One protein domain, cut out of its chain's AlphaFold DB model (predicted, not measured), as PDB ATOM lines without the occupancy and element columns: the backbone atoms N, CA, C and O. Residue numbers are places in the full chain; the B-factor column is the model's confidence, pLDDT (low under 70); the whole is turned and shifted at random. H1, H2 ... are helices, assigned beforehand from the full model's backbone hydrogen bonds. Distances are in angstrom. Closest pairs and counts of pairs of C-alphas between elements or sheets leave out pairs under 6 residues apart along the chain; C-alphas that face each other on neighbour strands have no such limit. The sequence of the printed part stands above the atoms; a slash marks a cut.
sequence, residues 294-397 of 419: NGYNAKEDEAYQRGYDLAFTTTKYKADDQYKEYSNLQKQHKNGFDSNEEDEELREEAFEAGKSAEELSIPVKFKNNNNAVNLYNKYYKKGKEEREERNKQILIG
ATOM      1  N   ASN A 294       3.593   6.610-105.669       98.31
ATOM      2  CA  ASN A 294       4.090   6.530-104.294       98.31
ATOM      3  C   ASN A 294       3.630   7.718-103.436       98.31
ATOM      4  O   ASN A 294       3.193   7.526-102.302       98.31
ATOM      5  N   GLY A 295       3.705   8.940-103.965       98.38
ATOM      6  CA  GLY A 295       3.262  10.145-103.264       98.38
ATOM      7  C   GLY A 295       1.760  10.149-103.014       98.38
ATOM      8  O   GLY A 295       1.308  10.469-101.915       98.38
ATOM      9  N   TYR A 296       0.986   9.733-104.016       97.19
ATOM     10  CA  TYR A 296      -0.463   9.624-103.916       97.19
ATOM     11  C   TYR A 296      -0.880   8.624-102.828       97.19
ATOM     12  O   TYR A 296      -1.662   8.977-101.944       97.19
ATOM     13  N   ASN A 297      -0.284   7.426-102.824       96.94
ATOM     14  CA  ASN A 297      -0.529   6.406-101.800       96.94
ATOM     15  C   ASN A 297      -0.087   6.872-100.405       96.94
ATOM     16  O   ASN A 297      -0.826   6.712 -99.439       96.94
ATOM     17  N   ALA A 298       1.067   7.538-100.290       98.25
ATOM     18  CA  ALA A 298       1.529   8.077 -99.011       98.25
ATOM     19  C   ALA A 298       0.541   9.097 -98.414       98.25
ATOM     20  O   ALA A 298       0.377   9.168 -97.194       98.25
ATOM     21  N   LYS A 299      -0.147   9.882 -99.256       97.56
ATOM     22  CA  LYS A 299      -1.183  10.809 -98.788       97.56
ATOM     23  C   LYS A 299      -2.459  10.091 -98.347       97.56
ATOM     24  O   LYS A 299      -3.089  10.523 -97.380       97.56
ATOM     25  N   GLU A 300      -2.830   9.006 -99.023       96.44
ATOM     26  CA  GLU A 300      -3.916   8.126 -98.582       96.44
ATOM     27  C   GLU A 300      -3.629   7.512 -97.207       96.44
ATOM     28  O   GLU A 300      -4.490   7.581 -96.326       96.44
ATOM     29  N   ASP A 301      -2.417   6.992 -97.002       97.19
ATOM     30  CA  ASP A 301      -1.979   6.410 -95.730       97.19
ATOM     31  C   ASP A 301      -1.986   7.453 -94.603       97.19
ATOM     32  O   ASP A 301      -2.436   7.179 -93.490       97.19
ATOM     33  N   GLU A 302      -1.558   8.688 -94.885       96.75
ATOM     34  CA  GLU A 302      -1.642   9.784 -93.914       96.75
ATOM     35  C   GLU A 302      -3.100  10.114 -93.555       96.75
ATOM     36  O   GLU A 302      -3.425  10.327 -92.382       96.75
ATOM     37  N   ALA A 303      -3.995  10.162 -94.548       96.88
ATOM     38  CA  ALA A 303      -5.414  10.399 -94.313       96.88
ATOM     39  C   ALA A 303      -6.020   9.282 -93.456       96.88
ATOM     40  O   ALA A 303      -6.720   9.581 -92.487       96.88
ATOM     41  N   TYR A 304      -5.694   8.023 -93.757       96.44
ATOM     42  CA  TYR A 304      -6.073   6.865 -92.954       96.44
ATOM     43  C   TYR A 304      -5.577   6.994 -91.512       96.44
ATOM     44  O   TYR A 304      -6.379   6.936 -90.580       96.44
ATOM     45  N   GLN A 305      -4.283   7.257 -91.307       93.81
ATOM     46  CA  GLN A 305      -3.701   7.348 -89.968       93.81
ATOM     47  C   GLN A 305      -4.327   8.478 -89.142       93.81
ATOM     48  O   GLN A 305      -4.636   8.290 -87.967       93.81
ATOM     49  N   ARG A 306      -4.596   9.638 -89.753       93.31
ATOM     50  CA  ARG A 306      -5.308  10.738 -89.079       93.31
ATOM     51  C   ARG A 306      -6.731  10.355 -88.685       93.31
ATOM     52  O   ARG A 306      -7.187  10.744 -87.614       93.31
ATOM     53  N   GLY A 307      -7.411   9.583 -89.529       94.44
ATOM     54  CA  GLY A 307      -8.721   9.021 -89.226       94.44
ATOM     55  C   GLY A 307      -8.674   8.080 -88.029       94.44
ATOM     56  O   GLY A 307      -9.451   8.235 -87.089       94.44
ATOM     57  N   TYR A 308      -7.714   7.155 -88.041       92.50
ATOM     58  CA  TYR A 308      -7.458   6.224 -86.943       92.50
ATOM     59  C   TYR A 308      -7.197   6.971 -85.630       92.50
ATOM     60  O   TYR A 308      -7.803   6.674 -84.601       92.50
ATOM     61  N   ASP A 309      -6.368   8.015 -85.675       90.06
ATOM     62  CA  ASP A 309      -6.055   8.841 -84.511       90.06
ATOM     63  C   ASP A 309      -7.243   9.690 -84.030       90.06
ATOM     64  O   ASP A 309      -7.340   9.999 -82.837       90.06
ATOM     65  N   LEU A 310      -8.155  10.076 -84.930       91.50
ATOM     66  CA  LEU A 310      -9.368  10.824 -84.596       91.50
ATOM     67  C   LEU A 310     -10.325   9.995 -83.727       91.50
ATOM     68  O   LEU A 310     -10.969  10.574 -82.844       91.50
ATOM     69  N   ALA A 311     -10.390   8.673 -83.915       91.44
ATOM     70  CA  ALA A 311     -11.226   7.772 -83.109       91.44
ATOM     71  C   ALA A 311     -10.883   7.834 -81.611       91.44
ATOM     72  O   ALA A 311     -11.770   7.835 -80.755       91.44
ATOM     73  N   PHE A 312      -9.618   8.098 -81.266       88.19
ATOM     74  CA  PHE A 312      -9.237   8.332 -79.871       88.19
ATOM     75  C   PHE A 312      -9.785   9.641 -79.275       88.19
ATOM     76  O   PHE A 312      -9.622   9.897 -78.087       88.19
ATOM     77  N   THR A 313     -10.423  10.516 -80.050       85.19
ATOM     78  CA  THR A 313     -10.883  11.831 -79.563       85.19
ATOM     79  C   THR A 313     -12.404  11.986 -79.563       85.19
ATOM     80  O   THR A 313     -12.942  12.777 -78.779       85.19
ATOM     81  N   THR A 314     -13.113  11.220 -80.397       85.56
ATOM     82  CA  THR A 314     -14.564  11.319 -80.595       85.56
ATOM     83  C   THR A 314     -15.170   9.960 -80.931       85.56
ATOM     84  O   THR A 314     -14.569   9.165 -81.634       85.56
ATOM     85  N   THR A 315     -16.404   9.725 -80.482       83.75
ATOM     86  CA  THR A 315     -17.170   8.504 -80.790       83.75
ATOM     87  C   THR A 315     -17.965   8.601 -82.090       83.75
ATOM     88  O   THR A 315     -18.540   7.620 -82.550       83.75
ATOM     89  N   LYS A 316     -18.061   9.799 -82.672       90.06
ATOM     90  CA  LYS A 316     -18.741  10.027 -83.948       90.06
ATOM     91  C   LYS A 316     -17.750  10.575 -84.952       90.06
ATOM     92  O   LYS A 316     -17.102  11.588 -84.673       90.06
ATOM     93  N   TYR A 317     -17.704   9.940 -86.118       92.00
ATOM     94  CA  TYR A 317     -16.908  10.409 -87.238       92.00
ATOM     95  C   TYR A 317     -17.318  11.827 -87.634       92.00
ATOM     96  O   TYR A 317     -18.503  12.127 -87.825       92.00
ATOM     97  N   LYS A 318     -16.315  12.683 -87.806       90.44
ATOM     98  CA  LYS A 318     -16.451  13.984 -88.449       90.44
ATOM     99  C   LYS A 318     -15.427  14.043 -89.575       90.44
ATOM    100  O   LYS A 318     -14.245  13.811 -89.334       90.44
ATOM    101  N   ALA A 319     -15.891  14.349 -90.784       89.19
ATOM    102  CA  ALA A 319     -15.001  14.541 -91.919       89.19
ATOM    103  C   ALA A 319     -14.029  15.694 -91.641       89.19
ATOM    104  O   ALA A 319     -14.421  16.715 -91.065       89.19
ATOM    105  N   ASP A 320     -12.778  15.514 -92.048       90.38
ATOM    106  CA  ASP A 320     -11.782  16.574 -91.995       90.38
ATOM    107  C   ASP A 320     -11.990  17.528 -93.180       90.38
ATOM    108  O   ASP A 320     -12.038  17.099 -94.339       90.38
ATOM    109  N   ASP A 321     -12.123  18.823 -92.884       91.44
ATOM    110  CA  ASP A 321     -12.332  19.866 -93.889       91.44
ATOM    111  C   ASP A 321     -11.158  19.938 -94.879       91.44
ATOM    112  O   ASP A 321     -11.360  20.306 -96.036       91.44
ATOM    113  N   GLN A 322      -9.951  19.514 -94.476       91.44
ATOM    114  CA  GLN A 322      -8.783  19.475 -95.362       91.44
ATOM    115  C   GLN A 322      -8.943  18.475 -96.521       91.44
ATOM    116  O   GLN A 322      -8.298  18.615 -97.558       91.44
ATOM    117  N   TYR A 323      -9.827  17.484 -96.371       92.75
ATOM    118  CA  TYR A 323     -10.118  16.486 -97.401       92.75
ATOM    119  C   TYR A 323     -11.403  16.781 -98.169       92.75
ATOM    120  O   TYR A 323     -11.818  15.967 -98.985       92.75
ATOM    121  N   LYS A 324     -12.045  17.935 -97.947       90.06
ATOM    122  CA  LYS A 324     -13.359  18.255 -98.524       90.06
ATOM    123  C   LYS A 324     -13.437  18.092-100.044       90.06
ATOM    124  O   LYS A 324     -14.437  17.588-100.545       90.06
ATOM    125  N   GLU A 325     -12.375  18.476-100.741       91.44
ATOM    126  CA  GLU A 325     -12.282  18.418-102.204       91.44
ATOM    127  C   GLU A 325     -11.728  17.071-102.720       91.44
ATOM    128  O   GLU A 325     -11.701  16.828-103.923       91.44
ATOM    129  N   TYR A 326     -11.319  16.165-101.823       92.25
ATOM    130  CA  TYR A 326     -10.644  14.903-102.143       92.25
ATOM    131  C   TYR A 326     -11.458  13.710-101.628       92.25
ATOM    132  O   TYR A 326     -11.173  13.145-100.569       92.25
ATOM    133  N   SER A 327     -12.479  13.303-102.389       92.25
ATOM    134  CA  SER A 327     -13.429  12.241-101.999       92.25
ATOM    135  C   SER A 327     -12.749  10.934-101.572       92.25
ATOM    136  O   SER A 327     -13.190  10.272-100.630       92.25
ATOM    137  N   ASN A 328     -11.646  10.580-102.225       92.94
ATOM    138  CA  ASN A 328     -10.864   9.401-101.892       92.94
ATOM    139  C   ASN A 328     -10.132   9.538-100.545       92.94
ATOM    140  O   ASN A 328     -10.198   8.628 -99.722       92.94
ATOM    141  N   LEU A 329      -9.538  10.699-100.252       96.44
ATOM    142  CA  LEU A 329      -8.921  10.951 -98.944       96.44
ATOM    143  C   LEU A 329      -9.960  10.996 -97.819       96.44
ATOM    144  O   LEU A 329      -9.701  10.480 -96.737       96.44
ATOM    145  N   GLN A 330     -11.164  11.527 -98.066       95.56
ATOM    146  CA  GLN A 330     -12.261  11.437 -97.090       95.56
ATOM    147  C   GLN A 330     -12.622   9.987 -96.783       95.56
ATOM    148  O   GLN A 330     -12.848   9.639 -95.623       95.56
ATOM    149  N   LYS A 331     -12.673   9.148 -97.823       96.31
ATOM    150  CA  LYS A 331     -12.933   7.717 -97.682       96.31
ATOM    151  C   LYS A 331     -11.835   7.048 -96.860       96.31
ATOM    152  O   LYS A 331     -12.173   6.363 -95.903       96.31
ATOM    153  N   GLN A 332     -10.559   7.287 -97.164       97.62
ATOM    154  CA  GLN A 332      -9.451   6.712 -96.392       97.62
ATOM    155  C   GLN A 332      -9.436   7.202 -94.944       97.62
ATOM    156  O   GLN A 332      -9.334   6.396 -94.026       97.62
ATOM    157  N   HIS A 333      -9.670   8.494 -94.718       97.44
ATOM    158  CA  HIS A 333      -9.828   9.054 -93.378       97.44
ATOM    159  C   HIS A 333     -10.992   8.418 -92.608       97.44
ATOM    160  O   HIS A 333     -10.884   8.142 -91.416       97.44
ATOM    161  N   LYS A 334     -12.120   8.143 -93.272       96.50
ATOM    162  CA  LYS A 334     -13.230   7.418 -92.642       96.50
ATOM    163  C   LYS A 334     -12.862   5.967 -92.336       96.50
ATOM    164  O   LYS A 334     -13.130   5.517 -91.230       96.50
ATOM    165  N   ASN A 335     -12.232   5.266 -93.275       96.62
ATOM    166  CA  ASN A 335     -11.786   3.889 -93.072       96.62
ATOM    167  C   ASN A 335     -10.828   3.788 -91.880       96.62
ATOM    168  O   ASN A 335     -10.993   2.907 -91.047       96.62
ATOM    169  N   GLY A 336      -9.882   4.723 -91.766       95.62
ATOM    170  CA  GLY A 336      -8.980   4.806 -90.624       95.62
ATOM    171  C   GLY A 336      -9.734   4.958 -89.308       95.62
ATOM    172  O   GLY A 336      -9.499   4.187 -88.383       95.62
ATOM    173  N   PHE A 337     -10.696   5.884 -89.247       95.25
ATOM    174  CA  PHE A 337     -11.545   6.074 -88.066       95.25
ATOM    175  C   PHE A 337     -12.317   4.804 -87.695       95.25
ATOM    176  O   PHE A 337     -12.301   4.400 -86.539       95.25
ATOM    177  N   ASP A 338     -12.965   4.168 -88.673       93.75
ATOM    178  CA  ASP A 338     -13.777   2.969 -88.446       93.75
ATOM    179  C   ASP A 338     -12.926   1.737 -88.084       93.75
ATOM    180  O   ASP A 338     -13.439   0.802 -87.480       93.75
ATOM    181  N   SER A 339     -11.643   1.715 -88.463       93.75
ATOM    182  CA  SER A 339     -10.731   0.592 -88.201       93.75
ATOM    183  C   SER A 339     -10.162   0.555 -86.781       93.75
ATOM    184  O   SER A 339      -9.535  -0.433 -86.398       93.75
ATOM    185  N   ASN A 340     -10.313   1.637 -86.014       89.12
ATOM    186  CA  ASN A 340      -9.773   1.708 -84.665       89.12
ATOM    187  C   ASN A 340     -10.721   1.018 -83.680       89.12
ATOM    188  O   ASN A 340     -11.577   1.661 -83.089       89.12
ATOM    189  N   GLU A 341     -10.550  -0.290 -83.509       83.50
ATOM    190  CA  GLU A 341     -11.262  -1.076 -82.489       83.50
ATOM    191  C   GLU A 341     -10.652  -0.892 -81.085       83.50
ATOM    192  O   GLU A 341     -11.290  -1.164 -80.070       83.50
ATOM    193  N   GLU A 342      -9.413  -0.397 -81.007       83.19
ATOM    194  CA  GLU A 342      -8.677  -0.285 -79.746       83.19
ATOM    195  C   GLU A 342      -9.115   0.924 -78.903       83.19
ATOM    196  O   GLU A 342      -8.786   1.015 -77.719       83.19
ATOM    197  N   ASP A 343      -9.828   1.883 -79.495       82.38
ATOM    198  CA  ASP A 343     -10.273   3.094 -78.812       82.38
ATOM    199  C   ASP A 343     -11.343   2.803 -77.745       82.38
ATOM    200  O   ASP A 343     -11.360   3.455 -76.699       82.38
ATOM    201  N   GLU A 344     -12.223   1.829 -77.982       83.12
ATOM    202  CA  GLU A 344     -13.256   1.378 -77.054       83.12
ATOM    203  C   GLU A 344     -12.641   0.603 -75.896       83.12
ATOM    204  O   GLU A 344     -12.858   0.982 -74.744       83.12
ATOM    205  N   GLU A 345     -11.778  -0.367 -76.200       86.62
ATOM    206  CA  GLU A 345     -11.022  -1.110 -75.190       86.62
ATOM    207  C   GLU A 345     -10.226  -0.161 -74.287       86.62
ATOM    208  O   GLU A 345     -10.287  -0.253 -73.060       86.62
ATOM    209  N   LEU A 346      -9.543   0.830 -74.875       89.19
ATOM    210  CA  LEU A 346      -8.742   1.791 -74.120       89.19
ATOM    211  C   LEU A 346      -9.598   2.710 -73.234       89.19
ATOM    212  O   LEU A 346      -9.159   3.112 -72.152       89.19
ATOM    213  N   ARG A 347     -10.820   3.059 -73.669       89.44
ATOM    214  CA  ARG A 347     -11.787   3.811 -72.848       89.44
ATOM    215  C   ARG A 347     -12.233   3.004 -71.639       89.44
ATOM    216  O   ARG A 347     -12.278   3.564 -70.542       89.44
ATOM    217  N   GLU A 348     -12.591   1.741 -71.852       89.94
ATOM    218  CA  GLU A 348     -13.060   0.836 -70.802       89.94
ATOM    219  C   GLU A 348     -11.954   0.539 -69.791       89.94
ATOM    220  O   GLU A 348     -12.157   0.735 -68.593       89.94
ATOM    221  N   GLU A 349     -10.762   0.172 -70.270       92.50
ATOM    222  CA  GLU A 349      -9.592  -0.104 -69.435       92.50
ATOM    223  C   GLU A 349      -9.250   1.102 -68.553       92.50
ATOM    224  O   GLU A 349      -9.147   0.984 -67.330       92.50
ATOM    225  N   ALA A 350      -9.138   2.295 -69.150       92.25
ATOM    226  CA  ALA A 350      -8.829   3.510 -68.408       92.25
ATOM    227  C   ALA A 350      -9.891   3.821 -67.346       92.25
ATOM    228  O   ALA A 350      -9.565   4.173 -66.209       92.25
ATOM    229  N   PHE A 351     -11.167   3.707 -67.719       93.12
ATOM    230  CA  PHE A 351     -12.286   3.968 -66.827       93.12
ATOM    231  C   PHE A 351     -12.311   2.997 -65.641       93.12
ATOM    232  O   PHE A 351     -12.414   3.448 -64.496       93.12
ATOM    233  N   GLU A 352     -12.153   1.694 -65.876       93.62
ATOM    234  CA  GLU A 352     -12.124   0.692 -64.807       93.62
ATOM    235  C   GLU A 352     -10.881   0.824 -63.916       93.62
ATOM    236  O   GLU A 352     -11.015   0.743 -62.693       93.62
ATOM    237  N   ALA A 353      -9.705   1.148 -64.465       93.50
ATOM    238  CA  ALA A 353      -8.505   1.428 -63.670       93.50
ATOM    239  C   ALA A 353      -8.727   2.606 -62.697       93.50
ATOM    240  O   ALA A 353      -8.466   2.508 -61.490       93.50
ATOM    241  N   GLY A 354      -9.304   3.713 -63.185       93.06
ATOM    242  CA  GLY A 354      -9.649   4.870 -62.351       93.06
ATOM    243  C   GLY A 354     -10.707   4.549 -61.290       93.06
ATOM    244  O   GLY A 354     -10.618   4.994 -60.137       93.06
ATOM    245  N   LYS A 355     -11.690   3.725 -61.660       94.31
ATOM    246  CA  LYS A 355     -12.774   3.253 -60.794       94.31
ATOM    247  C   LYS A 355     -12.287   2.304 -59.693       94.31
ATOM    248  O   LYS A 355     -12.826   2.351 -58.584       94.31
ATOM    249  N   SER A 356     -11.252   1.513 -59.970       91.69
ATOM    250  CA  SER A 356     -10.659   0.515 -59.067       91.69
ATOM    251  C   SER A 356      -9.515   1.049 -58.200       91.69
ATOM    252  O   SER A 356      -9.023   0.327 -57.340       91.69
ATOM    253  N   ALA A 357      -9.145   2.331 -58.342       86.94
ATOM    254  CA  ALA A 357      -8.010   2.946 -57.637       86.94
ATOM    255  C   ALA A 357      -6.623   2.456 -58.064       86.94
ATOM    256  O   ALA A 357      -5.665   2.647 -57.315       86.94
ATOM    257  N   GLU A 358      -6.508   1.862 -59.247       88.69
ATOM    258  CA  GLU A 358      -5.222   1.436 -59.788       88.69
ATOM    259  C   GLU A 358      -4.359   2.649 -60.145       88.69
ATOM    260  O   GLU A 358      -4.873   3.733 -60.433       88.69
ATOM    261  N   GLU A 359      -3.035   2.497 -60.094       90.00
ATOM    262  CA  GLU A 359      -2.120   3.557 -60.515       90.00
ATOM    263  C   GLU A 359      -2.278   3.820 -62.019       90.00
ATOM    264  O   GLU A 359      -2.411   2.892 -62.813       90.00
ATOM    265  N   LEU A 360      -2.277   5.097 -62.414       89.44
ATOM    266  CA  LEU A 360      -2.387   5.494 -63.815       89.44
ATOM    267  C   LEU A 360      -1.201   4.925 -64.614       89.44
ATOM    268  O   LEU A 360      -0.089   5.447 -64.538       89.44
ATOM    269  N   SER A 361      -1.456   3.894 -65.418       90.12
ATOM    270  CA  SER A 361      -0.443   3.217 -66.224       90.12
ATOM    271  C   SER A 361      -0.933   3.033 -67.657       90.12
ATOM    272  O   SER A 361      -1.716   2.140 -67.955       90.12
ATOM    273  N   ILE A 362      -0.456   3.888 -68.562       89.06
ATOM    274  CA  ILE A 362      -0.853   3.852 -69.974       89.06
ATOM    275  C   ILE A 362      -0.170   2.660 -70.671       89.06
ATOM    276  O   ILE A 362       1.062   2.530 -70.555       89.06
ATOM    277  N   PRO A 363      -0.908   1.836 -71.444       89.44
ATOM    278  CA  PRO A 363      -0.327   0.723 -72.187       89.44
ATOM    279  C   PRO A 363       0.822   1.170 -73.094       89.44
ATOM    280  O   PRO A 363       0.744   2.195 -73.774       89.44
ATOM    281  N   VAL A 364       1.906   0.384 -73.126       89.00
ATOM    282  CA  VAL A 364       3.157   0.747 -73.824       89.00
ATOM    283  C   VAL A 364       2.919   1.086 -75.297       89.00
ATOM    284  O   VAL A 364       3.507   2.051 -75.782       89.00
ATOM    285  N   LYS A 365       2.011   0.364 -75.973       87.44
ATOM    286  CA  LYS A 365       1.657   0.605 -77.382       87.44
ATOM    287  C   LYS A 365       1.107   2.011 -77.658       87.44
ATOM    288  O   LYS A 365       1.306   2.528 -78.750       87.44
ATOM    289  N   PHE A 366       0.503   2.666 -76.665       87.31
ATOM    290  CA  PHE A 366      -0.118   3.984 -76.823       87.31
ATOM    291  C   PHE A 366       0.714   5.144 -76.284       87.31
ATOM    292  O   PHE A 366       0.352   6.293 -76.516       87.31
ATOM    293  N   LYS A 367       1.832   4.887 -75.592       85.88
ATOM    294  CA  LYS A 367       2.600   5.939 -74.896       85.88
ATOM    295  C   LYS A 367       3.059   7.087 -75.799       85.88
ATOM    296  O   LYS A 367       3.176   8.209 -75.320       85.88
ATOM    297  N   ASN A 368       3.294   6.813 -77.082       86.94
ATOM    298  CA  ASN A 368       3.743   7.810 -78.056       86.94
ATOM    299  C   ASN A 368       2.594   8.414 -78.887       86.94
ATOM    300  O   ASN A 368       2.835   9.321 -79.680       86.94
ATOM    301  N   ASN A 369       1.353   7.940 -78.719       86.69
ATOM    302  CA  ASN A 369       0.178   8.512 -79.371       86.69
ATOM    303  C   ASN A 369      -0.504   9.495 -78.410       86.69
ATOM    304  O   ASN A 369      -1.214   9.102 -77.485       86.69
ATOM    305  N   ASN A 370      -0.304  10.792 -78.646       89.06
ATOM    306  CA  ASN A 370      -0.849  11.846 -77.788       89.06
ATOM    307  C   ASN A 370      -2.382  11.791 -77.670       89.06
ATOM    308  O   ASN A 370      -2.917  12.087 -76.601       89.06
ATOM    309  N   ASN A 371      -3.099  11.402 -78.731       88.31
ATOM    310  CA  ASN A 371      -4.559  11.301 -78.692       88.31
ATOM    311  C   ASN A 371      -5.002  10.131 -77.808       88.31
ATOM    312  O   ASN A 371      -5.859  10.320 -76.945       88.31
ATOM    313  N   ALA A 372      -4.360   8.967 -77.942       88.81
ATOM    314  CA  ALA A 372      -4.621   7.805 -77.092       88.81
ATOM    315  C   ALA A 372      -4.272   8.076 -75.613       88.81
ATOM    316  O   ALA A 372      -5.060   7.769 -74.717       88.81
ATOM    317  N   VAL A 373      -3.141   8.738 -75.339       89.75
ATOM    318  CA  VAL A 373      -2.744   9.179 -73.987       89.75
ATOM    319  C   VAL A 373      -3.790  10.117 -73.378       89.75
ATOM    320  O   VAL A 373      -4.207   9.942 -72.230       89.75
ATOM    321  N   ASN A 374      -4.246  11.112 -74.143       90.19
ATOM    322  CA  ASN A 374      -5.264  12.059 -73.692       90.19
ATOM    323  C   ASN A 374      -6.613  11.376 -73.429       90.19
ATOM    324  O   ASN A 374      -7.283  11.706 -72.446       90.19
ATOM    325  N   LEU A 375      -6.997  10.413 -74.273       89.81
ATOM    326  CA  LEU A 375      -8.191   9.596 -74.073       89.81
ATOM    327  C   LEU A 375      -8.110   8.813 -72.762       89.81
ATOM    328  O   LEU A 375      -9.024   8.921 -71.940       89.81
ATOM    329  N   TYR A 376      -7.003   8.100 -72.541       93.00
ATOM    330  CA  TYR A 376      -6.778   7.304 -71.336       93.00
ATOM    331  C   TYR A 376      -6.897   8.171 -70.077       93.00
ATOM    332  O   TYR A 376      -7.706   7.900 -69.191       93.00
ATOM    333  N   ASN A 377      -6.186   9.301 -70.036       92.94
ATOM    334  CA  ASN A 377      -6.238  10.236 -68.908       92.94
ATOM    335  C   ASN A 377      -7.660  10.746 -68.620       92.94
ATOM    336  O   ASN A 377      -8.079  10.842 -67.462       92.94
ATOM    337  N   LYS A 378      -8.424  11.070 -69.670       93.25
ATOM    338  CA  LYS A 378      -9.807  11.552 -69.552       93.25
ATOM    339  C   LYS A 378     -10.729  10.491 -68.949       93.25
ATOM    340  O   LYS A 378     -11.527  10.824 -68.073       93.25
ATOM    341  N   TYR A 379     -10.648   9.246 -69.413       92.75
ATOM    342  CA  TYR A 379     -11.527   8.170 -68.943       92.75
ATOM    343  C   TYR A 379     -11.118   7.637 -67.570       92.75
ATOM    344  O   TYR A 379     -11.993   7.430 -66.731       92.75
ATOM    345  N   TYR A 380      -9.820   7.585 -67.274       94.94
ATOM    346  CA  TYR A 380      -9.321   7.329 -65.924       94.94
ATOM    347  C   TYR A 380      -9.863   8.341 -64.911       94.94
ATOM    348  O   TYR A 380     -10.368   7.972 -63.848       94.94
ATOM    349  N   LYS A 381      -9.851   9.636 -65.259       94.62
ATOM    350  CA  LYS A 381     -10.434  10.679 -64.406       94.62
ATOM    351  C   LYS A 381     -11.935  10.467 -64.181       94.62
ATOM    352  O   LYS A 381     -12.380  10.571 -63.043       94.62
ATOM    353  N   LYS A 382     -12.696  10.127 -65.226       93.38
ATOM    354  CA  LYS A 382     -14.133   9.823 -65.101       93.38
ATOM    355  C   LYS A 382     -14.401   8.630 -64.180       93.38
ATOM    356  O   LYS A 382     -15.274   8.717 -63.323       93.38
ATOM    357  N   GLY A 383     -13.635   7.546 -64.313       94.31
ATOM    358  CA  GLY A 383     -13.754   6.381 -63.431       94.31
ATOM    359  C   GLY A 383     -13.480   6.734 -61.969       94.31
ATOM    360  O   GLY A 383     -14.213   6.324 -61.064       94.31
ATOM    361  N   LYS A 384     -12.466   7.578 -61.736       94.94
ATOM    362  CA  LYS A 384     -12.146   8.120 -60.411       94.94
ATOM    363  C   LYS A 384     -13.282   8.981 -59.844       94.94
ATOM    364  O   LYS A 384     -13.630   8.805 -58.677       94.94
ATOM    365  N   GLU A 385     -13.853   9.880 -60.650       94.88
ATOM    366  CA  GLU A 385     -14.997  10.730 -60.278       94.88
ATOM    367  C   GLU A 385     -16.214   9.879 -59.882       94.88
ATOM    368  O   GLU A 385     -16.791  10.094 -58.816       94.88
ATOM    369  N   GLU A 386     -16.548   8.842 -60.659       92.94
ATOM    370  CA  GLU A 386     -17.667   7.947 -60.340       92.94
ATOM    371  C   GLU A 386     -17.435   7.166 -59.040       92.94
ATOM    372  O   GLU A 386     -18.331   7.041 -58.202       92.94
ATOM    373  N   ARG A 387     -16.216   6.657 -58.826       91.12
ATOM    374  CA  ARG A 387     -15.841   6.003 -57.566       91.12
ATOM    375  C   ARG A 387     -16.007   6.951 -56.376       91.12
ATOM    376  O   ARG A 387     -16.526   6.543 -55.339       91.12
ATOM    377  N   GLU A 388     -15.564   8.201 -56.502       90.94
ATOM    378  CA  GLU A 388     -15.703   9.214 -55.450       90.94
ATOM    379  C   GLU A 388     -17.169   9.554 -55.163       90.94
ATOM    380  O   GLU A 388     -17.551   9.695 -53.999       90.94
ATOM    381  N   GLU A 389     -18.005   9.636 -56.196       89.88
ATOM    382  CA  GLU A 389     -19.439   9.865 -56.048       89.88
ATOM    383  C   GLU A 389     -20.144   8.689 -55.362       89.88
ATOM    384  O   GLU A 389     -20.883   8.902 -54.395       89.88
ATOM    385  N   ARG A 390     -19.832   7.443 -55.748       86.81
ATOM    386  CA  ARG A 390     -20.315   6.246 -55.036       86.81
ATOM    387  C   ARG A 390     -19.884   6.242 -53.570       86.81
ATOM    388  O   ARG A 390     -20.706   5.986 -52.693       86.81
ATOM    389  N   ASN A 391     -18.628   6.586 -53.281       84.00
ATOM    390  CA  ASN A 391     -18.127   6.656 -51.907       84.00
ATOM    391  C   ASN A 391     -18.843   7.739 -51.082       84.00
ATOM    392  O   ASN A 391     -19.162   7.500 -49.917       84.00
ATOM    393  N   LYS A 392     -19.156   8.903 -51.673       82.31
ATOM    394  CA  LYS A 392     -19.968   9.949 -51.023       82.31
ATOM    395  C   LYS A 392     -21.390   9.473 -50.736       82.31
ATOM    396  O   LYS A 392     -21.889   9.721 -49.641       82.31
ATOM    397  N   GLN A 393     -22.033   8.777 -51.675       71.69
ATOM    398  CA  GLN A 393     -23.377   8.233 -51.463       71.69
ATOM    399  C   GLN A 393     -23.408   7.165 -50.361       71.69
ATOM    400  O   GLN A 393     -24.321   7.182 -49.539       71.69
ATOM    401  N   ILE A 394     -22.391   6.301 -50.271       72.12
ATOM    402  CA  ILE A 394     -22.241   5.343 -49.161       72.12
ATOM    403  C   ILE A 394     -22.085   6.080 -47.821       72.12
ATOM    404  O   ILE A 394     -22.713   5.703 -46.835       72.12
ATOM    405  N   LEU A 395     -21.300   7.161 -47.782       64.31
ATOM    406  CA  LEU A 395     -21.100   7.969 -46.573       64.31
ATOM    407  C   LEU A 395     -22.371   8.709 -46.123       64.31
ATOM    408  O   LEU A 395     -22.636   8.793 -44.926       64.31
ATOM    409  N   ILE A 396     -23.170   9.222 -47.064       59.66
ATOM    410  CA  ILE A 396     -24.436   9.918 -46.782       59.66
ATOM    411  C   ILE A 396     -25.543   8.917 -46.403       59.66
ATOM    412  O   ILE A 396     -26.300   9.168 -45.469       59.66
ATOM    413  N   GLY A 397     -25.612   7.756 -47.064       49.72
ATOM    414  CA  GLY A 397     -26.546   6.673 -46.730       49.72
ATOM    415  C   GLY A 397     -26.214   5.951 -45.416       49.72
ATOM    416  O   GLY A 397     -27.115   5.478 -44.727       49.72
TER     417      GLY A 397
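This is residues 294 to 397 of the 419 residues of an uncharacterized protein of Bacillus sp. DSL-17 (UniProt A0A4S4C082). Two pairs of helices are set one after the other along one long axis: H1 and H2 cross at one end, H3 and H4 pack on each other at the other, and residues 391 to 397 of H4 stick out beyond them. The four helices run in the same general direction along this axis, and within each pair a long loop folds back to where the second helix begins. The printed part has 104 residues with four named helices, in the order H1, H2, H3, H4, and no named strand; the class is all helix. The whole is loose, with a radius of gyration of the C-alphas of 17.6 A and spans of 62 by 26 by 17 A.

H1, residues 294 to 311, touches H2, residues 327 to 339, at a steep tilt of 45 degrees, the same way. Their closest C-alphas are those of Tyr 308 and Gly 336, 4.2 A apart. A tight link of 2 residues leads from H2 to H3, residues 342 to 356, and these two helices are apart. H1 and H3 are close but not clearly touching, with the C-alphas of Ala 311 and Asp 343 closest at 6.4 A. H3 touches H4, residues 370 to 397, at a shallow tilt of 34 degrees, only just short of steep, the same way. Their closest C-alphas are those of Lys 355 and Gly 383, 4.2 A apart. H1 and H4 only just touch, only at their ends, with 3 pairs of C-alphas within 8 A; residues 309 to 310 of H1 and 371 to 372 of H4 alone take part, and the closest C-alphas, those of Asp 309 and Asn 371, are 6.5 A apart. H2 and H4 are apart. In H1, H2, H3 and H4 every O i to N i+4 pair is within hydrogen-bond range.

H1 begins at C-alpha 294, at (4.090, 6.530, -104.294), and measures 26.2 A from first to last C-alpha. H2 measures 18.3 A, and H3, which begins at C-alpha 342 at (-8.677, -0.285, -79.746), measures 20.8 A. H4, the longest helix with 28 residues, measures 40.6 A and ends at C-alpha 397, at (-26.546, 6.673, -46.730).

The outline is a rod, and the two C-alphas farthest apart, those of Asn 294 and Gly 397, are 65.2 A apart. The printed part has no cut. The links from H1 to H2, residues 312 to 326, and from H3 to H4, residues 357 to 369, are long. Residues 391 to 397 of H4 stand free. The mean pLDDT of the printed part is 90.2, and residues 395 to 397 are under 70.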